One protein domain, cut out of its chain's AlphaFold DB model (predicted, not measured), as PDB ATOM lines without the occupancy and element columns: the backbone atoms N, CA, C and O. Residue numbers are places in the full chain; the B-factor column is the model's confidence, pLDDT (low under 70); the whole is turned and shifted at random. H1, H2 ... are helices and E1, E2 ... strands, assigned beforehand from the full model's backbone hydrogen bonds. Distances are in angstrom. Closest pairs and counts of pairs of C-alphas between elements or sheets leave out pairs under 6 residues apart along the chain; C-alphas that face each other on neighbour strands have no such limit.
ATOM      1  N   ARG A 118      55.784  40.192  -0.121       93.38
ATOM      2  CA  ARG A 118      55.340  41.366   0.650       93.38
ATOM      3  C   ARG A 118      54.393  40.977   1.784       93.38
ATOM      4  O   ARG A 118      54.507  41.522   2.876       93.38
ATOM      5  N   HIS A 119      53.464  40.069   1.498       94.94
ATOM      6  CA  HIS A 119      52.509  39.547   2.470       94.94
ATOM      7  C   HIS A 119      53.239  38.833   3.606       94.94
ATOM      8  O   HIS A 119      53.126  39.237   4.753       94.94
ATOM      9  N   LEU A 120      54.110  37.883   3.265       95.56
ATOM     10  CA  LEU A 120      54.901  37.109   4.220       95.56
ATOM     11  C   LEU A 120      55.794  37.984   5.113       95.56
ATOM     12  O   LEU A 120      55.825  37.801   6.326       95.56
ATOM     13  N   LEU A 121      56.497  38.962   4.531       96.62
ATOM     14  CA  LEU A 121      57.303  39.914   5.303       96.62
ATOM     15  C   LEU A 121      56.445  40.766   6.241       96.62
ATOM     16  O   LEU A 121      56.883  41.057   7.350       96.62
ATOM     17  N   GLY A 122      55.245  41.157   5.807       96.69
ATOM     18  CA  GLY A 122      54.291  41.914   6.612       96.69
ATOM     19  C   GLY A 122      53.733  41.104   7.781       96.69
ATOM     20  O   GLY A 122      53.757  41.578   8.914       96.69
ATOM     21  N   THR A 123      53.323  39.861   7.528       97.75
ATOM     22  CA  THR A 123      52.920  38.912   8.573       97.75
ATOM     23  C   THR A 123      54.041  38.735   9.589       97.75
ATOM     24  O   THR A 123      53.801  38.850  10.783       97.75
ATOM     25  N   ASN A 124      55.284  38.546   9.139       97.25
ATOM     26  CA  ASN A 124      56.419  38.415  10.051       97.25
ATOM     27  C   ASN A 124      56.711  39.710  10.826       97.25
ATOM     28  O   ASN A 124      57.115  39.645  11.987       97.25
ATOM     29  N   GLN A 125      56.478  40.880  10.220       97.44
ATOM     30  CA  GLN A 125      56.653  42.169  10.889       97.44
ATOM     31  C   GLN A 125      55.714  42.309  12.086       97.44
ATOM     32  O   GLN A 125      56.180  42.707  13.145       97.44
ATOM     33  N   PHE A 126      54.449  41.897  11.947       98.12
ATOM     34  CA  PHE A 126      53.467  41.934  13.034       98.12
ATOM     35  C   PHE A 126      54.003  41.281  14.319       98.12
ATOM     36  O   PHE A 126      53.942  41.868  15.394       98.12
ATOM     37  N   PHE A 127      54.600  40.091  14.210       96.88
ATOM     38  CA  PHE A 127      55.168  39.390  15.366       96.88
ATOM     39  C   PHE A 127      56.482  40.001  15.853       96.88
ATOM     40  O   PHE A 127      56.721  40.052  17.057       96.88
ATOM     41  N   CYS A 128      57.325  40.504  14.945       94.94
ATOM     42  CA  CYS A 128      58.539  41.227  15.331       94.94
ATOM     43  C   CYS A 128      58.218  42.508  16.116       94.94
ATOM     44  O   CYS A 128      58.987  42.887  16.998       94.94
ATOM     45  N   ASP A 129      57.103  43.171  15.809       96.38
ATOM     46  CA  ASP A 129      56.636  44.349  16.540       96.38
ATOM     47  C   ASP A 129      56.170  43.965  17.952       96.38
ATOM     48  O   ASP A 129      56.529  44.641  18.912       96.38
ATOM     49  N   LEU A 130      55.483  42.825  18.113       96.06
ATOM     50  CA  LEU A 130      55.116  42.300  19.436       96.06
ATOM     51  C   LEU A 130      56.334  41.930  20.294       96.06
ATOM     52  O   LEU A 130      56.337  42.195  21.495       96.06
ATOM     53  N   VAL A 131      57.380  41.345  19.698       89.75
ATOM     54  CA  VAL A 131      58.631  41.050  20.422       89.75
ATOM     55  C   VAL A 131      59.326  42.339  20.856       89.75
ATOM     56  O   VAL A 131      59.734  42.445  22.010       89.75
ATOM     57  N   GLN A 132      59.427  43.336  19.972       86.75
ATOM     58  CA  GLN A 132      60.018  44.634  20.318       86.75
ATOM     59  C   GLN A 132      59.251  45.327  21.439       86.75
ATOM     60  O   GLN A 132      59.868  45.808  22.388       86.75
ATOM     61  N   TYR A 133      57.921  45.336  21.346       93.69
ATOM     62  CA  TYR A 133      57.062  45.871  22.388       93.69
ATOM     63  C   TYR A 133      57.319  45.168  23.730       93.69
ATOM     64  O   TYR A 133      57.540  45.843  24.732       93.69
ATOM     65  N   ALA A 134      57.392  43.832  23.746       88.75
ATOM     66  CA  ALA A 134      57.649  43.077  24.971       88.75
ATOM     67  C   ALA A 134      59.042  43.332  25.565       88.75
ATOM     68  O   ALA A 134      59.189  43.420  26.782       88.75
ATOM     69  N   CYS A 135      60.065  43.505  24.723       83.00
ATOM     70  CA  CYS A 135      61.397  43.897  25.179       83.00
ATOM     71  C   CYS A 135      61.433  45.314  25.772       83.00
ATOM     72  O   CYS A 135      62.260  45.574  26.645       83.00
ATOM     73  N   ALA A 136      60.578  46.219  25.290       86.50
ATOM     74  CA  ALA A 136      60.473  47.587  25.792       86.50
ATOM     75  C   ALA A 136      59.633  47.701  27.078       86.50
ATOM     76  O   ALA A 136      59.846  48.645  27.832       86.50
ATOM     77  N   HIS A 137      58.744  46.735  27.341       88.88
ATOM     78  CA  HIS A 137      57.821  46.729  28.486       88.88
ATOM     79  C   HIS A 137      57.905  45.419  29.302       88.88
ATOM     80  O   HIS A 137      56.895  44.723  29.474       88.88
ATOM     81  N   PRO A 138      59.096  45.019  29.790       84.31
ATOM     82  CA  PRO A 138      59.297  43.723  30.444       84.31
ATOM     83  C   PRO A 138      58.501  43.557  31.750       84.31
ATOM     84  O   PRO A 138      58.161  42.438  32.122       84.31
ATOM     85  N   GLU A 139      58.191  44.649  32.450       88.75
ATOM     86  CA  GLU A 139      57.371  44.657  33.665       88.75
ATOM     87  C   GLU A 139      55.879  44.436  33.397       88.75
ATOM     88  O   GLU A 139      55.157  43.965  34.277       88.75
ATOM     89  N   GLU A 140      55.416  44.755  32.187       91.62
ATOM     90  CA  GLU A 140      54.030  44.551  31.772       91.62
ATOM     91  C   GLU A 140      53.845  43.209  31.069       91.62
ATOM     92  O   GLU A 140      52.837  42.532  31.280       91.62
ATOM     93  N   CYS A 141      54.831  42.797  30.271       89.38
ATOM     94  CA  CYS A 141      54.854  41.536  29.535       89.38
ATOM     95  C   CYS A 141      55.179  40.353  30.454       89.38
ATOM     96  O   CYS A 141      56.195  39.670  30.331       89.38
ATOM     97  N   VAL A 142      54.253  40.118  31.377       85.12
ATOM     98  CA  VAL A 142      54.269  39.062  32.381       85.12
ATOM     99  C   VAL A 142      53.082  38.140  32.119       85.12
ATOM    100  O   VAL A 142      51.939  38.597  31.995       85.12
ATOM    101  N   GLY A 143      53.368  36.844  32.023       82.44
ATOM    102  CA  GLY A 143      52.382  35.793  31.810       82.44
ATOM    103  C   GLY A 143      51.557  35.484  33.065       82.44
ATOM    104  O   GLY A 143      51.722  36.123  34.115       82.44
ATOM    105  N   PRO A 144      50.648  34.497  32.996       76.75
ATOM    106  CA  PRO A 144      49.950  33.981  34.167       76.75
ATOM    107  C   PRO A 144      50.925  33.614  35.297       76.75
ATOM    108  O   PRO A 144      52.068  33.229  35.054       76.75
ATOM    109  N   GLU A 145      50.484  33.765  36.549       77.62
ATOM    110  CA  GLU A 145      51.264  33.391  37.748       77.62
ATOM    111  C   GLU A 145      52.621  34.106  37.903       77.62
ATOM    112  O   GLU A 145      53.499  33.643  38.625       77.62
ATOM    113  N   LYS A 146      52.776  35.285  37.283       69.75
ATOM    114  CA  LYS A 146      54.028  36.066  37.250       69.75
ATOM    115  C   LYS A 146      55.166  35.397  36.457       69.75
ATOM    116  O   LYS A 146      56.335  35.696  36.701       69.75
ATOM    117  N   GLY A 147      54.834  34.509  35.517       71.19
ATOM    118  CA  GLY A 147      55.784  33.929  34.565       71.19
ATOM    119  C   GLY A 147      56.242  34.914  33.482       71.19
ATOM    120  O   GLY A 147      55.752  36.038  33.385       71.19
ATOM    121  N   PHE A 148      57.185  34.488  32.640       72.75
ATOM    122  CA  PHE A 148      57.595  35.247  31.451       72.75
ATOM    123  C   PHE A 148      56.389  35.484  30.524       72.75
ATOM    124  O   PHE A 148      55.654  34.543  30.262       72.75
ATOM    125  N   GLY A 149      56.171  36.708  30.036       83.88
ATOM    126  CA  GLY A 149      55.090  37.037  29.097       83.88
ATOM    127  C   GLY A 149      55.605  37.588  27.765       83.88
ATOM    128  O   GLY A 149      56.709  37.288  27.324       83.88
ATOM    129  N   GLY A 150      54.792  38.399  27.096       89.62
ATOM    130  CA  GLY A 150      55.034  38.899  25.747       89.62
ATOM    131  C   GLY A 150      54.552  37.915  24.683       89.62
ATOM    132  O   GLY A 150      53.533  37.247  24.849       89.62
ATOM    133  N   LEU A 151      55.265  37.815  23.562       89.69
ATOM    134  CA  LEU A 151      54.951  36.817  22.540       89.69
ATOM    135  C   LEU A 151      55.403  35.427  23.013       89.69
ATOM    136  O   LEU A 151      56.600  35.168  23.095       89.69
ATOM    137  N   THR A 152      54.462  34.526  23.289       86.31
ATOM    138  CA  THR A 152      54.755  33.170  23.793       86.31
ATOM    139  C   THR A 152      54.551  32.078  22.743       86.31
ATOM    140  O   THR A 152      55.117  30.994  22.857       86.31
ATOM    141  N   LEU A 153      53.821  32.370  21.661       86.88
ATOM    142  CA  LEU A 153      53.633  31.457  20.532       86.88
ATOM    143  C   LEU A 153      53.624  32.211  19.204       86.88
ATOM    144  O   LEU A 153      52.960  33.239  19.074       86.88
ATOM    145  N   TRP A 154      54.287  31.637  18.200       91.25
ATOM    146  CA  TRP A 154      54.239  32.095  16.813       91.25
ATOM    147  C   TRP A 154      54.345  30.906  15.849       91.25
ATOM    148  O   TRP A 154      55.391  30.267  15.729       91.25
ATOM    149  N   MET A 155      53.248  30.606  15.154       90.19
ATOM    150  CA  MET A 155      53.149  29.600  14.094       90.19
ATOM    151  C   MET A 155      53.071  30.280  12.732       90.19
ATOM    152  O   MET A 155      52.220  31.144  12.528       90.19
ATOM    153  N   SER A 156      53.902  29.876  11.772       89.25
ATOM    154  CA  SER A 156      53.744  30.326  10.382       89.25
ATOM    155  C   SER A 156      52.461  29.767   9.755       89.25
ATOM    156  O   SER A 156      51.885  28.815  10.274       89.25
ATOM    157  N   GLU A 157      52.039  30.318   8.613       90.31
ATOM    158  CA  GLU A 157      50.903  29.817   7.817       90.31
ATOM    159  C   GLU A 157      50.941  28.290   7.634       90.31
ATOM    160  O   GLU A 157      49.939  27.607   7.826       90.31
ATOM    161  N   ILE A 158      52.108  27.738   7.275       86.50
ATOM    162  CA  ILE A 158      52.257  26.301   7.018       86.50
ATOM    163  C   ILE A 158      52.020  25.515   8.303       86.50
ATOM    164  O   ILE A 158      51.189  24.610   8.296       86.50
ATOM    165  N   THR A 159      52.698  25.893   9.389       84.88
ATOM    166  CA  THR A 159      52.574  25.203  10.674       84.88
ATOM    167  C   THR A 159      51.162  25.309  11.230       84.88
ATOM    168  O   THR A 159      50.608  24.310  11.670       84.88
ATOM    169  N   ALA A 160      50.544  26.490  11.166       86.94
ATOM    170  CA  ALA A 160      49.174  26.685  11.624       86.94
ATOM    171  C   ALA A 160      48.187  25.858  10.787       86.94
ATOM    172  O   ALA A 160      47.325  25.184  11.337       86.94
ATOM    173  N   ARG A 161      48.329  25.847   9.459       84.69
ATOM    174  CA  ARG A 161      47.476  25.047   8.572       84.69
ATOM    175  C   ARG A 161      47.608  23.549   8.833       84.69
ATOM    176  O   ARG A 161      46.601  22.855   8.821       84.69
ATOM    177  N   GLU A 162      48.825  23.048   9.013       81.56
ATOM    178  CA  GLU A 162      49.062  21.635   9.333       81.56
ATOM    179  C   GLU A 162      48.469  21.289  10.700       81.56
ATOM    180  O   GLU A 162      47.718  20.326  10.812       81.56
ATOM    181  N   TRP A 163      48.706  22.141  11.698       78.88
ATOM    182  CA  TRP A 163      48.181  21.986  13.049       78.88
ATOM    183  C   TRP A 163      46.652  21.938  13.092       78.88
ATOM    184  O   TRP A 163      46.064  21.002  13.633       78.88
ATOM    185  N   PHE A 164      46.000  22.947  12.515       80.31
ATOM    186  CA  PHE A 164      44.547  23.068  12.556       80.31
ATOM    187  C   PHE A 164      43.850  22.157  11.546       80.31
ATOM    188  O   PHE A 164      42.720  21.756  11.787       80.31
ATOM    189  N   GLY A 165      44.510  21.779  10.449       77.06
ATOM    190  CA  GLY A 165      43.924  20.940   9.403       77.06
ATOM    191  C   GLY A 165      43.527  19.533   9.853       77.06
ATOM    192  O   GLY A 165      42.772  18.867   9.151       77.06
ATOM    193  N   GLU A 166      44.005  19.095  11.016       72.25
ATOM    194  CA  GLU A 166      43.656  17.811  11.623       72.25
ATOM    195  C   GLU A 166      42.387  17.851  12.483       72.25
ATOM    196  O   GLU A 166      41.824  16.800  12.786       72.25
ATOM    197  N   PHE A 167      41.913  19.038  12.866       70.19
ATOM    198  CA  PHE A 167      40.671  19.166  13.621       70.19
ATOM    199  C   PHE A 167      39.474  19.135  12.668       70.19
ATOM    200  O   PHE A 167      39.454  19.793  11.621       70.19
ATOM    201  N   GLU A 168      38.446  18.373  13.040       60.91
ATOM    202  CA  GLU A 168      37.201  18.296  12.278       60.91
ATOM    203  C   GLU A 168      36.594  19.702  12.108       60.91
ATOM    204  O   GLU A 168      36.501  20.478  13.057       60.91
ATOM    205  N   GLY A 169      36.247  20.068  10.871       66.25
ATOM    206  CA  GLY A 169      35.733  21.402  10.526       66.25
ATOM    207  C   GLY A 169      36.794  22.498  10.329       66.25
ATOM    208  O   GLY A 169      36.504  23.509   9.693       66.25
ATOM    209  N   ALA A 170      38.041  22.296  10.767       67.69
ATOM    210  CA  ALA A 170      39.106  23.303  10.682       67.69
ATOM    211  C   ALA A 170      39.945  23.247   9.388       67.69
ATOM    212  O   ALA A 170      40.614  24.223   9.048       67.69
ATOM    213  N   GLY A 171      39.865  22.159   8.608       66.25
ATOM    214  CA  GLY A 171      40.619  21.976   7.350       66.25
ATOM    215  C   GLY A 171      40.385  23.043   6.264       66.25
ATOM    216  O   GLY A 171      41.156  23.143   5.303       66.25
ATOM    217  N   TRP A 172      39.345  23.864   6.416       75.19
ATOM    218  CA  TRP A 172      38.996  24.950   5.497       75.19
ATOM    219  C   TRP A 172      39.645  26.289   5.855       75.19
ATOM    220  O   TRP A 172      39.745  27.175   4.997       75.19
ATOM    221  N   VAL A 173      40.108  26.441   7.094       83.88
ATOM    222  CA  VAL A 173      40.724  27.668   7.591       83.88
ATOM    223  C   VAL A 173      42.224  27.645   7.308       83.88
ATOM    224  O   VAL A 173      42.905  26.633   7.458       83.88
ATOM    225  N   ARG A 174      42.740  28.775   6.825       87.81
ATOM    226  CA  ARG A 174      44.150  28.949   6.461       87.81
ATOM    227  C   ARG A 174      44.611  30.312   6.960       87.81
ATOM    228  O   ARG A 174      44.594  31.251   6.167       87.81
ATOM    229  N   PRO A 175      44.942  30.425   8.254       93.38
ATOM    230  CA  PRO A 175      45.423  31.682   8.794       93.38
ATOM    231  C   PRO A 175      46.799  31.990   8.213       93.38
ATOM    232  O   PRO A 175      47.596  31.079   7.977       93.38
ATOM    233  N   ASP A 176      47.122  33.270   8.069       95.69
ATOM    234  CA  ASP A 176      48.478  33.675   7.689       95.69
ATOM    235  C   ASP A 176      49.485  33.342   8.794       95.69
ATOM    236  O   ASP A 176      50.667  33.096   8.536       95.69
ATOM    237  N   SER A 177      49.018  33.333  10.043       95.31
ATOM    238  CA  SER A 177      49.784  32.922  11.212       95.31
ATOM    239  C   SER A 177      48.861  32.665  12.406       95.31
ATOM    240  O   SER A 177      47.716  33.110  12.428       95.31
ATOM    241  N   TYR A 178      49.357  31.966  13.421       94.38
ATOM    242  CA  TYR A 178      48.676  31.819  14.706       94.38
ATOM    243  C   TYR A 178      49.638  32.176  15.838       94.38
ATOM    244  O   TYR A 178      50.826  31.850  15.765       94.38
ATOM    245  N   GLY A 179      49.145  32.854  16.869       93.62
ATOM    246  CA  GLY A 179      49.984  33.379  17.937       93.62
ATOM    247  C   GLY A 179      49.325  33.424  19.303       93.62
ATOM    248  O   GLY A 179      48.115  33.247  19.447       93.62
ATOM    249  N   CYS A 180      50.158  33.665  20.311       93.38
ATOM    250  CA  CYS A 180      49.750  33.914  21.688       93.38
ATOM    251  C   CYS A 180      50.569  35.078  22.238       93.38
ATOM    252  O   CYS A 180      51.800  35.046  22.174       93.38
ATOM    253  N   PHE A 181      49.877  36.094  22.746       94.00
ATOM    254  CA  PHE A 181      50.479  37.254  23.384       94.00
ATOM    255  C   PHE A 181      49.987  37.374  24.826       94.00
ATOM    256  O   PHE A 181      48.791  37.227  25.096       94.00
ATOM    257  N   GLU A 182      50.916  37.623  25.740       92.56
ATOM    258  CA  GLU A 182      50.684  37.649  27.175       92.56
ATOM    259  C   GLU A 182      51.161  38.962  27.793       92.56
ATOM    260  O   GLU A 182      52.299  39.378  27.617       92.56
ATOM    261  N   GLU A 183      50.291  39.621  28.545       93.12
ATOM    262  CA  GLU A 183      50.601  40.889  29.206       93.12
ATOM    263  C   GLU A 183      49.683  41.053  30.413       93.12
ATOM    264  O   GLU A 183      48.492  40.733  30.357       93.12
ATOM    265  N   ARG A 184      50.237  41.560  31.518       92.56
ATOM    266  CA  ARG A 184      49.522  41.826  32.774       92.56
ATOM    267  C   ARG A 184      48.733  40.594  33.252       92.56
ATOM    268  O   ARG A 184      47.606  40.709  33.734       92.56
ATOM    269  N   GLY A 185      49.311  39.400  33.080       89.88
ATOM    270  CA  GLY A 185      48.700  38.115  33.435       89.88
ATOM    271  C   GLY A 185      47.536  37.672  32.538       89.88
ATOM    272  O   GLY A 185      46.891  36.666  32.837       89.88
ATOM    273  N   ARG A 186      47.237  38.405  31.458       92.00
ATOM    274  CA  ARG A 186      46.225  38.041  30.456       92.00
ATOM    275  C   ARG A 186      46.876  37.324  29.283       92.00
ATOM    276  O   ARG A 186      47.990  37.656  28.906       92.00
ATOM    277  N   MET A 187      46.141  36.393  28.681       90.88
ATOM    278  CA  MET A 187      46.586  35.593  27.542       90.88
ATOM    279  C   MET A 187      45.610  35.728  26.375       90.88
ATOM    280  O   MET A 187      44.449  35.322  26.468       90.88
ATOM    281  N   VAL A 188      46.086  36.267  25.257       94.31
ATOM    282  CA  VAL A 188      45.297  36.414  24.031       94.31
ATOM    283  C   VAL A 188      45.897  35.540  22.942       94.31
ATOM    284  O   VAL A 188      46.970  35.817  22.409       94.31
ATOM    285  N   ARG A 189      45.171  34.471  22.607       94.12
ATOM    286  CA  ARG A 189      45.460  33.586  21.477       94.12
ATOM    287  C   ARG A 189      44.697  34.031  20.255       94.12
ATOM    288  O   ARG A 189      43.502  34.320  20.348       94.12
ATOM    289  N   PHE A 190      45.362  34.036  19.110       95.88
ATOM    290  CA  PHE A 190      44.764  34.560  17.900       95.88
ATOM    291  C   PHE A 190      45.227  33.876  16.621       95.88
ATOM    292  O   PHE A 190      46.399  33.556  16.440       95.88
ATOM    293  N   PHE A 191      44.283  33.746  15.696       96.12
ATOM    294  CA  PHE A 191      44.549  33.616  14.272       96.12
ATOM    295  C   PHE A 191      44.815  35.008  13.705       96.12
ATOM    296  O   PHE A 191      44.112  35.956  14.054       96.12
ATOM    297  N   LEU A 192      45.808  35.134  12.834       98.12
ATOM    298  CA  LEU A 192      46.134  36.379  12.155       98.12
ATOM    299  C   LEU A 192      45.821  36.268  10.663       98.12
ATOM    300  O   LEU A 192      46.280  35.349   9.987       98.12
ATOM    301  N   GLU A 193      45.106  37.269  10.166       97.88
ATOM    302  CA  GLU A 193      44.907  37.571   8.754       97.88
ATOM    303  C   GLU A 193      45.562  38.925   8.459       97.88
ATOM    304  O   GLU A 193      45.135  39.975   8.952       97.88
ATOM    305  N   TYR A 194      46.627  38.912   7.667       97.62
ATOM    306  CA  TYR A 194      47.360  40.101   7.261       97.62
ATOM    307  C   TYR A 194      46.832  40.594   5.911       97.62
ATOM    308  O   TYR A 194      46.915  39.915   4.897       97.62
ATOM    309  N   ASP A 195      46.301  41.811   5.841       96.00
ATOM    310  CA  ASP A 195      45.796  42.348   4.573       96.00
ATOM    311  C   ASP A 195      46.814  43.300   3.943       96.00
ATOM    312  O   ASP A 195      47.159  44.343   4.499       96.00
ATOM    313  N   THR A 196      47.277  42.983   2.738       93.19
ATOM    314  CA  THR A 196      48.121  43.876   1.924       93.19
ATOM    315  C   THR A 196      47.318  44.972   1.217       93.19
ATOM    316  O   THR A 196      47.912  45.852   0.597       93.19
ATOM    317  N   GLY A 197      45.985  44.929   1.292       91.12
ATOM    318  CA  GLY A 197      45.066  45.828   0.600       91.12
ATOM    319  C   GLY A 197      44.727  45.386  -0.825       91.12
ATOM    320  O   GLY A 197      43.926  46.049  -1.484       91.12
ATOM    321  N   THR A 198      45.311  44.284  -1.312       88.94
ATOM    322  CA  THR A 198      45.089  43.779  -2.680       88.94
ATOM    323  C   THR A 198      43.990  42.725  -2.768       88.94
ATOM    324  O   THR A 198      43.506  42.436  -3.859       88.94
ATOM    325  N   GLU A 199      43.596  42.121  -1.644       90.69
ATOM    326  CA  GLU A 199      42.528  41.122  -1.607       90.69
ATOM    327  C   GLU A 199      41.158  41.772  -1.899       90.69
ATOM    328  O   GLU A 199      40.890  42.917  -1.516       90.69
ATOM    329  N   SER A 200      40.251  41.068  -2.583       93.56
ATOM    330  CA  SER A 200      38.886  41.567  -2.789       93.56
ATOM    331  C   SER A 200      38.063  41.460  -1.500       93.56
ATOM    332  O   SER A 200      38.305  40.591  -0.665       93.56
ATOM    333  N   LEU A 201      37.053  42.320  -1.331       93.75
ATOM    334  CA  LEU A 201      36.160  42.236  -0.164       93.75
ATOM    335  C   LEU A 201      35.428  40.892  -0.098       93.75
ATOM    336  O   LEU A 201      35.242  40.358   0.987       93.75
ATOM    337  N   GLN A 202      35.057  40.331  -1.253       94.38
ATOM    338  CA  GLN A 202      34.411  39.025  -1.329       94.38
ATOM    339  C   GLN A 202      35.282  37.929  -0.702       94.38
ATOM    340  O   GLN A 202      34.797  37.186   0.140       94.38
ATOM    341  N   ARG A 203      36.574  37.868  -1.052       93.50
ATOM    342  CA  ARG A 203      37.499  36.875  -0.483       93.50
ATOM    343  C   ARG A 203      37.662  37.039   1.027       93.50
ATOM    344  O   ARG A 203      37.685  36.049   1.748       93.50
ATOM    345  N   LEU A 204      37.710  38.278   1.512       93.69
ATOM    346  CA  LEU A 204      37.772  38.547   2.947       93.69
ATOM    347  C   LEU A 204      36.503  38.062   3.667       93.69
ATOM    348  O   LEU A 204      36.597  37.418   4.707       93.69
ATOM    349  N   LEU A 205      35.315  38.307   3.105       93.25
ATOM    350  CA  LEU A 205      34.061  37.791   3.665       93.25
ATOM    351  C   LEU A 205      33.987  36.256   3.611       93.25
ATOM    352  O   LEU A 205      33.491  35.635   4.548       93.25
ATOM    353  N   GLU A 206      34.524  35.629   2.562       93.00
ATOM    354  CA  GLU A 206      34.661  34.170   2.487       93.00
ATOM    355  C   GLU A 206      35.570  33.626   3.601       93.00
ATOM    356  O   GLU A 206      35.252  32.590   4.184       93.00
ATOM    357  N   LYS A 207      36.662  34.326   3.952       92.88
ATOM    358  CA  LYS A 207      37.496  33.971   5.115       92.88
ATOM    359  C   LYS A 207      36.700  34.050   6.416       92.88
ATOM    360  O   LYS A 207      36.714  33.094   7.185       92.88
ATOM    361  N   VAL A 208      35.970  35.147   6.640       92.25
ATOM    362  CA  VAL A 208      35.115  35.318   7.831       92.25
ATOM    363  C   VAL A 208      34.115  34.168   7.956       92.25
ATOM    364  O   VAL A 208      33.995  33.588   9.033       92.25
ATOM    365  N   LYS A 209      33.461  33.781   6.853       90.12
ATOM    366  CA  LYS A 209      32.532  32.644   6.834       90.12
ATOM    367  C   LYS A 209      33.206  31.333   7.259       90.12
ATOM    368  O   LYS A 209      32.649  30.611   8.075       90.12
ATOM    369  N   ARG A 210      34.414  31.044   6.761       90.19
ATOM    370  CA  ARG A 210      35.162  29.825   7.131       90.19
ATOM    371  C   ARG A 210      35.524  29.792   8.615       90.19
ATOM    372  O   ARG A 210      35.410  28.745   9.242       90.19
ATOM    373  N   TYR A 211      35.931  30.921   9.196       90.50
ATOM    374  CA  TYR A 211      36.159  30.991  10.645       90.50
ATOM    375  C   TYR A 211      34.873  30.737  11.435       90.50
ATOM    376  O   TYR A 211      34.890  30.042  12.448       90.50
ATOM    377  N   GLU A 212      33.735  31.209  10.929       87.00
ATOM    378  CA  GLU A 212      32.433  30.960  11.540       87.00
ATOM    379  C   GLU A 212      32.019  29.474  11.566       87.00
ATOM    380  O   GLU A 212      31.147  29.090  12.350       87.00
ATOM    381  N   GLU A 213      32.627  28.642  10.717       85.62
ATOM    382  CA  GLU A 213      32.396  27.196  10.623       85.62
ATOM    383  C   GLU A 213      33.340  26.381  11.541       85.62
ATOM    384  O   GLU A 213      32.996  25.267  11.922       85.62
ATOM    385  N   MET A 214      34.490  26.933  11.963       82.50
ATOM    386  CA  MET A 214      35.567  26.209  12.677       82.50
ATOM    387  C   MET A 214      35.406  26.136  14.217       82.50
ATOM    388  O   MET A 214      36.210  25.497  14.890       82.50
ATOM    389  N   ALA A 215      34.401  26.786  14.814       74.62
ATOM    390  CA  ALA A 215      34.305  26.969  16.275       74.62
ATOM    391  C   ALA A 215      35.564  27.638  16.883       74.62
ATOM    392  O   ALA A 215      36.127  27.188  17.882       74.62
ATOM    393  N   THR A 216      36.006  28.750  16.283       80.62
ATOM    394  CA  THR A 216      37.276  29.436  16.595       80.62
ATOM    395  C   THR A 216      37.494  29.754  18.076       80.62
ATOM    396  O   THR A 216      38.627  29.660  18.540       80.62
ATOM    397  N   ASP A 217      36.436  30.058  18.840       82.69
ATOM    398  CA  ASP A 217      36.518  30.382  20.276       82.69
ATOM    399  C   ASP A 217      37.178  29.260  21.116       82.69
ATOM    400  O   ASP A 217      37.705  29.537  22.198       82.69
ATOM    401  N   ALA A 218      37.205  28.014  20.618       82.88
ATOM    402  CA  ALA A 218      37.925  26.891  21.226       82.88
ATOM    403  C   ALA A 218      39.456  26.985  21.085       82.88
ATOM    404  O   ALA A 218      40.180  26.318  21.822       82.88
ATOM    405  N   PHE A 219      39.958  27.833  20.185       85.94
ATOM    406  CA  PHE A 219      41.380  27.994  19.871       85.94
ATOM    407  C   PHE A 219      41.885  29.432  20.035       85.94
ATOM    408  O   PHE A 219      43.081  29.632  20.239       85.94
ATOM    409  N   GLY A 220      41.017  30.440  19.973       91.00
ATOM    410  CA  GLY A 220      41.407  31.842  20.101       91.00
ATOM    411  C   GLY A 220      40.402  32.793  19.461       91.00
ATOM    412  O   GLY A 220      39.249  32.441  19.234       91.00
ATOM    413  N   ILE A 221      40.853  34.009  19.174       93.88
ATOM    414  CA  ILE A 221      40.106  35.019  18.410       93.88
ATOM    415  C   ILE A 221      40.692  35.167  16.999       93.88
ATOM    416  O   ILE A 221      41.781  34.665  16.729       93.88
ATOM    417  N   VAL A 222      40.013  35.872  16.095       95.94
ATOM    418  CA  VAL A 222      40.572  36.205  14.770       95.94
ATOM    419  C   VAL A 222      40.944  37.677  14.708       95.94
ATOM    420  O   VAL A 222      40.109  38.543  14.968       95.94
ATOM    421  N   LEU A 223      42.181  37.964  14.322       97.94
ATOM    422  CA  LEU A 223      42.689  39.309  14.098       97.94
ATOM    423  C   LEU A 223      42.828  39.571  12.604       97.94
ATOM    424  O   LEU A 223      43.523  38.836  11.907       97.94
ATOM    425  N   PHE A 224      42.228  40.657  12.124       97.62
ATOM    426  CA  PHE A 224      42.507  41.195  10.795       97.62
ATOM    427  C   PHE A 224      43.361  42.454  10.919       97.62
ATOM    428  O   PHE A 224      42.893  43.497  11.380       97.62
ATOM    429  N   TRP A 225      44.608  42.358  10.469       97.88
ATOM    430  CA  TRP A 225      45.555  43.468  10.440       97.88
ATOM    431  C   TRP A 225      45.499  44.154   9.073       97.88
ATOM    432  O   TRP A 225      46.142  43.743   8.101       97.88
ATOM    433  N   LEU A 226      44.655  45.180   8.983       97.31
ATOM    434  CA  LEU A 226      44.199  45.779   7.737       97.31
ATOM    435  C   LEU A 226      45.131  46.862   7.213       97.31
ATOM    436  O   LEU A 226      45.769  47.596   7.965       97.31
ATOM    437  N   HIS A 227      45.186  46.994   5.885       94.81
ATOM    438  CA  HIS A 227      46.115  47.927   5.253       94.81
ATOM    439  C   HIS A 227      45.910  49.394   5.641       94.81
ATOM    440  O   HIS A 227      46.893  50.127   5.727       94.81
ATOM    441  N   SER A 228      44.662  49.817   5.842       94.50
ATOM    442  CA  SER A 228      44.317  51.205   6.161       94.50
ATOM    443  C   SER A 228      42.963  51.310   6.856       94.50
ATOM    444  O   SER A 228      42.097  50.450   6.669       94.50
ATOM    445  N   ALA A 229      42.719  52.423   7.539       93.00
ATOM    446  CA  ALA A 229      41.451  52.715   8.199       93.00
ATOM    447  C   ALA A 229      40.303  52.821   7.182       93.00
ATOM    448  O   ALA A 229      39.161  52.441   7.439       93.00
ATOM    449  N   ARG A 230      40.598  53.283   5.956       92.81
ATOM    450  CA  ARG A 230      39.626  53.275   4.849       92.81
ATOM    451  C   ARG A 230      39.220  51.853   4.466       92.81
ATOM    452  O   ARG A 230      38.042  51.599   4.188       92.81
ATOM    453  N   ARG A 231      40.190  50.937   4.412       94.38
ATOM    454  CA  ARG A 231      39.944  49.526   4.115       94.38
ATOM    455  C   ARG A 231      39.127  48.884   5.235       94.38
ATOM    456  O   ARG A 231      38.128  48.245   4.925       94.38
ATOM    457  N   GLU A 232      39.465  49.156   6.490       93.69
ATOM    458  CA  GLU A 232      38.720  48.707   7.671       93.69
ATOM    459  C   GLU A 232      37.252  49.140   7.656       93.69
ATOM    460  O   GLU A 232      36.367  48.286   7.669       93.69
ATOM    461  N   ARG A 233      36.964  50.435   7.465       91.38
ATOM    462  CA  ARG A 233      35.579  50.930   7.329       91.38
ATOM    463  C   ARG A 233      34.813  50.253   6.194       91.38
ATOM    464  O   ARG A 233      33.600  50.066   6.256       91.38
ATOM    465  N   THR A 234      35.500  49.918   5.105       92.06
ATOM    466  CA  THR A 234      34.876  49.240   3.962       92.06
ATOM    467  C   THR A 234      34.574  47.776   4.278       92.06
ATOM    468  O   THR A 234      33.495  47.301   3.930       92.06
ATOM    469  N   VAL A 235      35.475  47.091   4.987       92.31
ATOM    470  CA  VAL A 235      35.255  45.735   5.509       92.31
ATOM    471  C   VAL A 235      34.089  45.717   6.491       92.31
ATOM    472  O   VAL A 235      33.188  44.905   6.318       92.31
ATOM    473  N   HIS A 236      34.041  46.640   7.456       90.75
ATOM    474  CA  HIS A 236      32.945  46.723   8.428       90.75
ATOM    475  C   HIS A 236      31.588  46.939   7.752       90.75
ATOM    476  O   HIS A 236      30.637  46.229   8.071       90.75
ATOM    477  N   ARG A 237      31.495  47.844   6.764       89.75
ATOM    478  CA  ARG A 237      30.258  48.053   5.984       89.75
ATOM    479  C   ARG A 237      29.837  46.812   5.200       89.75
ATOM    480  O   ARG A 237      28.658  46.464   5.185       89.75
ATOM    481  N   ALA A 238      30.788  46.146   4.547       91.12
ATOM    482  CA  ALA A 238      30.510  44.931   3.789       91.12
ATOM    483  C   ALA A 238      30.058  43.787   4.710       91.12
ATOM    484  O   ALA A 238      29.093  43.093   4.394       91.12
ATOM    485  N   LEU A 239      30.708  43.642   5.865       90.25
ATOM    486  CA  LEU A 239      30.369  42.649   6.874       90.25
ATOM    487  C   LEU A 239      28.984  42.907   7.474       90.25
ATOM    488  O   LEU A 239      28.174  41.988   7.518       90.25
ATOM    489  N   ALA A 240      28.676  44.152   7.850       87.69
ATOM    490  CA  ALA A 240      27.367  44.537   8.381       87.69
ATOM    491  C   ALA A 240      26.231  44.207   7.403       87.69
ATOM    492  O   ALA A 240      25.193  43.686   7.807       87.69
ATOM    493  N   LYS A 241      26.453  44.452   6.104       88.88
ATOM    494  CA  LYS A 241      25.510  44.077   5.044       88.88
ATOM    495  C   LYS A 241      25.371  42.557   4.906       88.88
ATOM    496  O   LYS A 241      24.263  42.081   4.695       88.88
ATOM    497  N   ALA A 242      26.474  41.817   4.997       87.81
ATOM    498  CA  ALA A 242      26.483  40.366   4.817       87.81
ATOM    499  C   ALA A 242      25.790  39.618   5.965       87.81
ATOM    500  O   ALA A 242      25.096  38.643   5.701       87.81
ATOM    501  N   ILE A 243      25.948  40.080   7.210       84.19
ATOM    502  CA  ILE A 243      25.380  39.410   8.393       84.19
ATOM    503  C   ILE A 243      23.995  39.937   8.793       84.19
ATOM    504  O   ILE A 243      23.417  39.456   9.757       84.19
ATOM    505  N   GLY A 244      23.456  40.955   8.111       80.62
ATOM    506  CA  GLY A 244      22.073  41.413   8.316       80.62
ATOM    507  C   GLY A 244      21.738  41.921   9.729       80.62
ATOM    508  O   GLY A 244      20.568  41.988  10.089       80.62
ATOM    509  N   GLY A 245      22.742  42.284  10.535       71.00
ATOM    510  CA  GLY A 245      22.569  42.669  11.943       71.00
ATOM    511  C   GLY A 245      22.663  41.515  12.949       71.00
ATOM    512  O   GLY A 245      22.559  41.765  14.151       71.00
ATOM    513  N   GLU A 246      22.901  40.285  12.490       76.06
ATOM    514  CA  GLU A 246      23.247  39.151  13.346       76.06
ATOM    515  C   GLU A 246      24.650  39.315  13.957       76.06
ATOM    516  O   GLU A 246      25.447  40.166  13.552       76.06
ATOM    517  N   ARG A 247      24.958  38.512  14.980       78.25
ATOM    518  CA  ARG A 247      26.279  38.490  15.620       78.25
ATOM    519  C   ARG A 247      27.083  37.318  15.075       78.25
ATOM    520  O   ARG A 247      26.555  36.217  14.975       78.25
ATOM    521  N   LEU A 248      28.368  37.550  14.809       84.94
ATOM    522  CA  LEU A 248      29.302  36.472  14.487       84.94
ATOM    523  C   LEU A 248      29.349  35.452  15.629       84.94
ATOM    524  O   LEU A 248      29.362  35.827  16.805       84.94
ATOM    525  N   ARG A 249      29.432  34.165  15.278       84.94
ATOM    526  CA  ARG A 249      29.563  33.063  16.254       84.94
ATOM    527  C   ARG A 249      30.953  32.946  16.892       84.94
ATOM    528  O   ARG A 249      31.162  32.080  17.734       84.94
ATOM    529  N   PHE A 250      31.894  33.801  16.503       87.44
ATOM    530  CA  PHE A 250      33.254  33.859  17.035       87.44
ATOM    531  C   PHE A 250      33.675  35.307  17.288       87.44
ATOM    532  O   PHE A 250      33.084  36.249  16.751       87.44
ATOM    533  N   VAL A 251      34.714  35.491  18.102       90.62
ATOM    534  CA  VAL A 251      35.285  36.818  18.351       90.62
ATOM    535  C   VAL A 251      36.280  37.193  17.255       90.62
ATOM    536  O   VAL A 251      37.275  36.502  17.027       90.62
ATOM    537  N   MET A 252      36.046  38.345  16.637       92.44
ATOM    538  CA  MET A 252      36.945  38.963  15.669       92.44
ATOM    539  C   MET A 252      37.357  40.351  16.156       92.44
ATOM    540  O   MET A 252      36.548  41.067  16.745       92.44
ATOM    541  N   ALA A 253      38.592  40.758  15.881       94.94
ATOM    542  CA  ALA A 253      39.012  42.146  15.993       94.94
ATOM    543  C   ALA A 253      39.726  42.598  14.718       94.94
ATOM    544  O   ALA A 253      40.394  41.812  14.043       94.94
ATOM    545  N   THR A 254      39.563  43.868  14.373       95.88
ATOM    546  CA  THR A 254      40.260  44.500  13.253       95.88
ATOM    547  C   THR A 254      41.124  45.630  13.770       95.88
ATOM    548  O   THR A 254      40.799  46.242  14.784       95.88
ATOM    549  N   ALA A 255      42.225  45.895  13.087       95.94
ATOM    550  CA  ALA A 255      42.996  47.103  13.311       95.94
ATOM    551  C   ALA A 255      43.597  47.577  11.993       95.94
ATOM    552  O   ALA A 255      43.999  46.773  11.147       95.94
ATOM    553  N   ALA A 256      43.659  48.889  11.820       94.12
ATOM    554  CA  ALA A 256      44.251  49.521  10.657       94.12
ATOM    555  C   ALA A 256      45.706  49.928  10.912       94.12
ATOM    556  O   ALA A 256      46.013  50.629  11.872       94.12
ATOM    557  N   ARG A 257      46.607  49.552   9.997       92.62
ATOM    558  CA  ARG A 257      48.044  49.854  10.119       92.62
ATOM    559  C   ARG A 257      48.390  51.340  10.134       92.62
ATOM    560  O   ARG A 257      49.425  51.713  10.669       92.62
ATOM    561  N   ASP A 258      47.559  52.178   9.527       92.62
ATOM    562  CA  ASP A 258      47.746  53.629   9.477       92.62
ATOM    563  C   ASP A 258      47.155  54.359  10.696       92.62
ATOM    564  O   ASP A 258      47.140  55.586  10.707       92.62
ATOM    565  N   HIS A 259      46.712  53.633  11.734       86.75
ATOM    566  CA  HIS A 259      46.291  54.237  13.002       86.75
ATOM    567  C   HIS A 259      47.453  54.935  13.732       86.75
ATOM    568  O   HIS A 259      47.251  55.970  14.357       86.75
ATOM    569  N   GLY A 260      48.676  54.403  13.604       82.94
ATOM    570  CA  GLY A 260      49.897  55.077  14.059       82.94
ATOM    571  C   GLY A 260      50.164  55.044  15.568       82.94
ATOM    572  O   GLY A 260      50.924  55.882  16.049       82.94
ATOM    573  N   ASP A 261      49.569  54.105  16.311       91.06
ATOM    574  CA  ASP A 261      49.899  53.891  17.728       91.06
ATOM    575  C   ASP A 261      51.385  53.484  17.877       91.06
ATOM    576  O   ASP A 261      51.846  52.611  17.128       91.06
ATOM    577  N   PRO A 262      52.155  54.108  18.793       92.75
ATOM    578  CA  PRO A 262      53.577  53.811  18.982       92.75
ATOM    579  C   PRO A 262      53.856  52.369  19.428       92.75
ATOM    580  O   PRO A 262      54.922  51.843  19.110       92.75
ATOM    581  N   ASP A 263      52.904  51.716  20.099       94.88
ATOM    582  CA  ASP A 263      53.001  50.317  20.533       94.88
ATOM    583  C   ASP A 263      52.595  49.337  19.411       94.88
ATOM    584  O   ASP A 263      52.567  48.114  19.594       94.88
ATOM    585  N   GLY A 264      52.255  49.861  18.226       95.19
ATOM    586  CA  GLY A 264      51.918  49.086  17.040       95.19
ATOM    587  C   GLY A 264      50.787  48.082  17.307       95.19
ATOM    588  O   GLY A 264      49.732  48.473  17.810       95.19
ATOM    589  N   PRO A 265      50.955  46.788  16.975       97.12
ATOM    590  CA  PRO A 265      49.911  45.790  17.180       97.12
ATOM    591  C   PRO A 265      49.634  45.457  18.652       97.12
ATOM    592  O   PRO A 265      48.605  44.846  18.915       97.12
ATOM    593  N   ALA A 266      50.491  45.832  19.610       97.31
ATOM    594  CA  ALA A 266      50.183  45.680  21.036       97.31
ATOM    595  C   ALA A 266      49.292  46.822  21.565       97.31
ATOM    596  O   ALA A 266      48.536  46.629  22.522       97.31
ATOM    597  N   GLY A 267      49.364  47.984  20.908       95.56
ATOM    598  CA  GLY A 267      48.699  49.227  21.284       95.56
ATOM    599  C   GLY A 267      47.179  49.208  21.176       95.56
ATOM    600  O   GLY A 267      46.557  48.210  20.796       95.56
ATOM    601  N   ALA A 268      46.566  50.341  21.522       94.50
ATOM    602  CA  ALA A 268      45.116  50.509  21.574       94.50
ATOM    603  C   ALA A 268      44.535  50.767  20.176       94.50
ATOM    604  O   ALA A 268      43.952  51.812  19.903       94.50
ATOM    605  N   VAL A 269      44.709  49.792  19.282       94.44
ATOM    606  CA  VAL A 269      44.356  49.884  17.856       94.44
ATOM    607  C   VAL A 269      43.233  48.938  17.445       94.44
ATOM    608  O   VAL A 269      42.753  49.018  16.315       94.44
ATOM    609  N   TRP A 270      42.814  48.032  18.332       95.44
ATOM    610  CA  TRP A 270      41.910  46.943  17.978       95.44
ATOM    611  C   TRP A 270      40.444  47.296  18.207       95.44
ATOM    612  O   TRP A 270      40.009  47.537  19.334       95.44
ATOM    613  N   ALA A 271      39.658  47.229  17.138       92.19
ATOM    614  CA  ALA A 271      38.207  47.287  17.158       92.19
ATOM    615  C   ALA A 271      37.612  45.874  17.255       92.19
ATOM    616  O   ALA A 271      37.760  45.059  16.344       92.19
ATOM    617  N   VAL A 272      36.900  45.575  18.345       89.75
ATOM    618  CA  VAL A 272      36.230  44.274  18.526       89.75
ATOM    619  C   VAL A 272      34.934  44.220  17.719       89.75
ATOM    620  O   VAL A 272      33.980  44.954  17.984       89.75
ATOM    621  N   VAL A 273      34.859  43.278  16.788       83.00
ATOM    622  CA  VAL A 273      33.686  43.004  15.961       83.00
ATOM    623  C   VAL A 273      32.813  41.963  16.672       83.00
ATOM    624  O   VAL A 273      33.235  40.830  16.888       83.00
ATOM    625  N   GLY A 274      31.587  42.344  17.056       61.88
ATOM    626  CA  GLY A 274      30.575  41.403  17.567       61.88
ATOM    627  C   GLY A 274      30.092  41.583  19.015       61.88
ATOM    628  O   GLY A 274      29.335  40.732  19.485       61.88
ATOM    629  N   LYS A 275      30.460  42.655  19.743       48.38
ATOM    630  CA  LYS A 275      29.874  42.984  21.072       48.38
ATOM    631  C   LYS A 275      28.683  43.952  21.033       48.38
ATOM    632  O   LYS A 275      27.838  43.883  21.920       48.38
ATOM    633  N   ALA A 276      28.583  44.781  20.004       44.12
ATOM    634  CA  ALA A 276      27.458  45.672  19.742       44.12
ATOM    635  C   ALA A 276      27.041  45.523  18.272       44.12
ATOM    636  O   ALA A 276      27.811  44.989  17.467       44.12
ATOM    637  N   ARG A 277      25.827  45.973  17.929       43.97
ATOM    638  CA  ARG A 277      25.383  46.156  16.538       43.97
ATOM    639  C   ARG A 277      26.529  46.843  15.777       43.97
ATOM    640  O   ARG A 277      27.119  47.769  16.326       43.97
ATOM    641  N   LEU A 278      26.892  46.352  14.587       51.53
ATOM    642  CA  LEU A 278      27.883  47.005  13.718       51.53
ATOM    643  C   LEU A 278      27.334  48.385  13.334       51.53
ATOM    644  O   LEU A 278      26.676  48.529  12.308       51.53
ATOM    645  N   ASP A 279      27.526  49.373  14.201       46.44
ATOM    646  CA  ASP A 279      27.053  50.729  13.981       46.44
ATOM    647  C   ASP A 279      28.074  51.421  13.080       46.44
ATOM    648  O   ASP A 279      29.104  51.938  13.513       46.44
ATOM    649  N   VAL A 280      27.828  51.292  11.780       50.75
ATOM    650  CA  VAL A 280      28.702  51.742  10.691       50.75
ATOM    651  C   VAL A 280      28.855  53.265  10.629       50.75
ATOM    652  O   VAL A 280      29.808  53.738  10.008       50.75
ATOM    653  N   ASP A 281      27.975  54.007  11.308       45.41
ATOM    654  CA  ASP A 281      27.928  55.474  11.302       45.41
ATOM    655  C   ASP A 281      28.563  56.118  12.551       45.41
ATOM    656  O   ASP A 281      28.854  57.315  12.554       45.41
ATOM    657  N   ALA A 282      28.892  55.337  13.589       44.97
ATOM    658  CA  ALA A 282      29.628  55.809  14.764       44.97
ATOM    659  C   ALA A 282      31.146  55.824  14.499       44.97
ATOM    660  O   ALA A 282      31.938  55.177  15.186       44.97
ATOM    661  N   ALA A 283      31.566  56.574  13.480       40.53
ATOM    662  CA  ALA A 283      32.935  56.649  12.965       40.53
ATOM    663  C   ALA A 283      33.981  57.263  13.930       40.53
ATOM    664  O   ALA A 283      35.036  57.714  13.483       40.53
ATOM    665  N   SER A 284      33.723  57.345  15.239       40.16
ATOM    666  CA  SER A 284      34.634  57.992  16.205       40.16
ATOM    667  C   SER A 284      34.542  57.474  17.648       40.16
ATOM    668  O   SER A 284      35.230  58.005  18.511       40.16
ATOM    669  N   ALA A 285      33.714  56.462  17.937       41.38
ATOM    670  CA  ALA A 285      33.465  56.006  19.313       41.38
ATOM    671  C   ALA A 285      33.554  54.479  19.491       41.38
ATOM    672  O   ALA A 285      32.971  53.919  20.419       41.38
ATOM    673  N   GLN A 286      34.281  53.781  18.612       55.25
ATOM    674  CA  GLN A 286      34.744  52.437  18.951       55.25
ATOM    675  C   GLN A 286      35.877  52.594  19.962       55.25
ATOM    676  O   GLN A 286      36.914  53.174  19.649       55.25
ATOM    677  N   TRP A 287      35.656  52.116  21.185       70.12
ATOM    678  CA  TRP A 287      36.702  51.966  22.189       70.12
ATOM    679  C   TRP A 287      37.744  50.998  21.627       70.12
ATOM    680  O   TRP A 287      37.550  49.783  21.687       70.12
ATOM    681  N   LEU A 288      38.792  51.536  21.000       88.75
ATOM    682  CA  LEU A 288      39.929  50.735  20.580       88.75
ATOM    683  C   LEU A 288      40.628  50.230  21.835       88.75
ATOM    684  O   LEU A 288      40.804  50.967  22.808       88.75
ATOM    685  N   VAL A 289      40.972  48.952  21.829       92.94
ATOM    686  CA  VAL A 289      41.572  48.287  22.983       92.94
ATOM    687  C   VAL A 289      42.960  47.776  22.638       92.94
ATOM    688  O   VAL A 289      43.274  47.541  21.468       92.94
ATOM    689  N   ARG A 290      43.796  47.615  23.670       95.88
ATOM    690  CA  ARG A 290      45.103  46.962  23.537       95.88
ATOM    691  C   ARG A 290      44.924  45.505  23.134       95.88
ATOM    692  O   ARG A 290      43.892  44.901  23.441       95.88
ATOM    693  N   LEU A 291      45.943  44.913  22.512       96.81
ATOM    694  CA  LEU A 291      45.922  43.488  22.163       96.81
ATOM    695  C   LEU A 291      45.641  42.618  23.391       96.81
ATOM    696  O   LEU A 291      44.776  41.748  23.340       96.81
ATOM    697  N   ALA A 292      46.308  42.906  24.510       95.12
ATOM    698  CA  ALA A 292      46.128  42.198  25.777       95.12
ATOM    699  C   ALA A 292      44.709  42.326  26.354       95.12
ATOM    700  O   ALA A 292      44.253  41.462  27.109       95.12
ATOM    701  N   ASP A 293      43.986  43.386  25.976       94.50
ATOM    702  CA  ASP A 293      42.644  43.672  26.469       94.50
ATOM    703  C   ASP A 293      41.528  42.977  25.685       94.50
ATOM    704  O   ASP A 293      40.383  42.920  26.159       94.50
ATOM    705  N   LEU A 294      41.862  42.345  24.557       93.88
ATOM    706  CA  LEU A 294      40.932  41.533  23.783       93.88
ATOM    707  C   LEU A 294      40.417  40.310  24.573       93.88
ATOM    708  O   LEU A 294      41.031  39.867  25.552       93.88
TER     709      LEU A 294
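Overview. This is residues 118 to 294 of the 409 residues of the protein "Protein involved in plasmid replication-relaxation" of Amycolatopsis cihanbeyliensis (UniProt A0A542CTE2). A twisted sheet of six strands runs through the middle, with the long helix H1 along one face and H2, H3 and H4 on the other, three layers in all; H3 is over E4 and H4 over E5, the two helices steeply tilted to each other and touching through a part of each, while H2 stands up from the sheet over E1. The printed part has 177 residues, with four named helices and six named strands in the order H1 E1 H2 E2 E3 H3 E4 H4 E5 E6. The mixed sheet runs E1 E2 E3 E4 E5 E6, and the class is mixed, helices and strands. The whole is compact, with a radius of gyration of the C-alphas of 15.6 A, and rounded, spanning 43 by 41 by 32 A.

Along the chain. Find C-alpha 118 at (55.340, 41.366, 0.650); from there H1, residues 118 to 136, runs 26.4 A. Next come E1, residues 150 to 156, H2, residues 157 to 164, and E2, residues 177 to 183. E3, residues 186 to 194, spans 23.3 A and bends by 57 degrees at residue 191. H3 takes residues 201 to 213, E4 residues 221 to 226, and H4 residues 229 to 243, over 20.9 A. E5 is residues 252 to 256; E6, residues 271 to 273, ends at C-alpha 273 (33.686, 43.004, 15.961).

Arrangement. Begin at edge strand E1, antiparallel to E2, where N 150 and O 182 are 2.7 A apart. E2 and E3 form a hairpin, with N 179 and O 190 at 2.9 A. E3 and E4 are parallel, N 193 to O 223 at 2.8 A, and so are E4 and E5, N 226 to O 255 at 2.8 A. E5 and edge strand E6 form a hairpin, N 271 to O 254 at 2.8 A. E3, H3, E4 and E4, H4, E5 are strand-helix-strand units, parallel neighbour strands with a helix between, both with right-handed crossovers. H1 lies over E2 and E3 at a height over the sheet of 8.9 A; its C-alpha 134 is 5.0 A from C-alpha 150 of E1. H3 touches H4 with residues 201 to 205 alone, at a steep tilt of 56 degrees; the closest C-alphas, of Leu 201 and Val 235, are 6.7 A apart. Every O i to N i+4 pair is within hydrogen-bond range in H2, H3 and H4, and 14 of 15 in H1.

Size, cuts and confidence. The C-alphas farthest apart, of Lys 146 and Lys 241, are 43.8 A apart. The printed part has no cut. The links H1 to E1, H2 to E2 and E5 to E6 are long. Look for pLDDT under 70 at residue 146, residues 168 to 171 and residues 274 to 286.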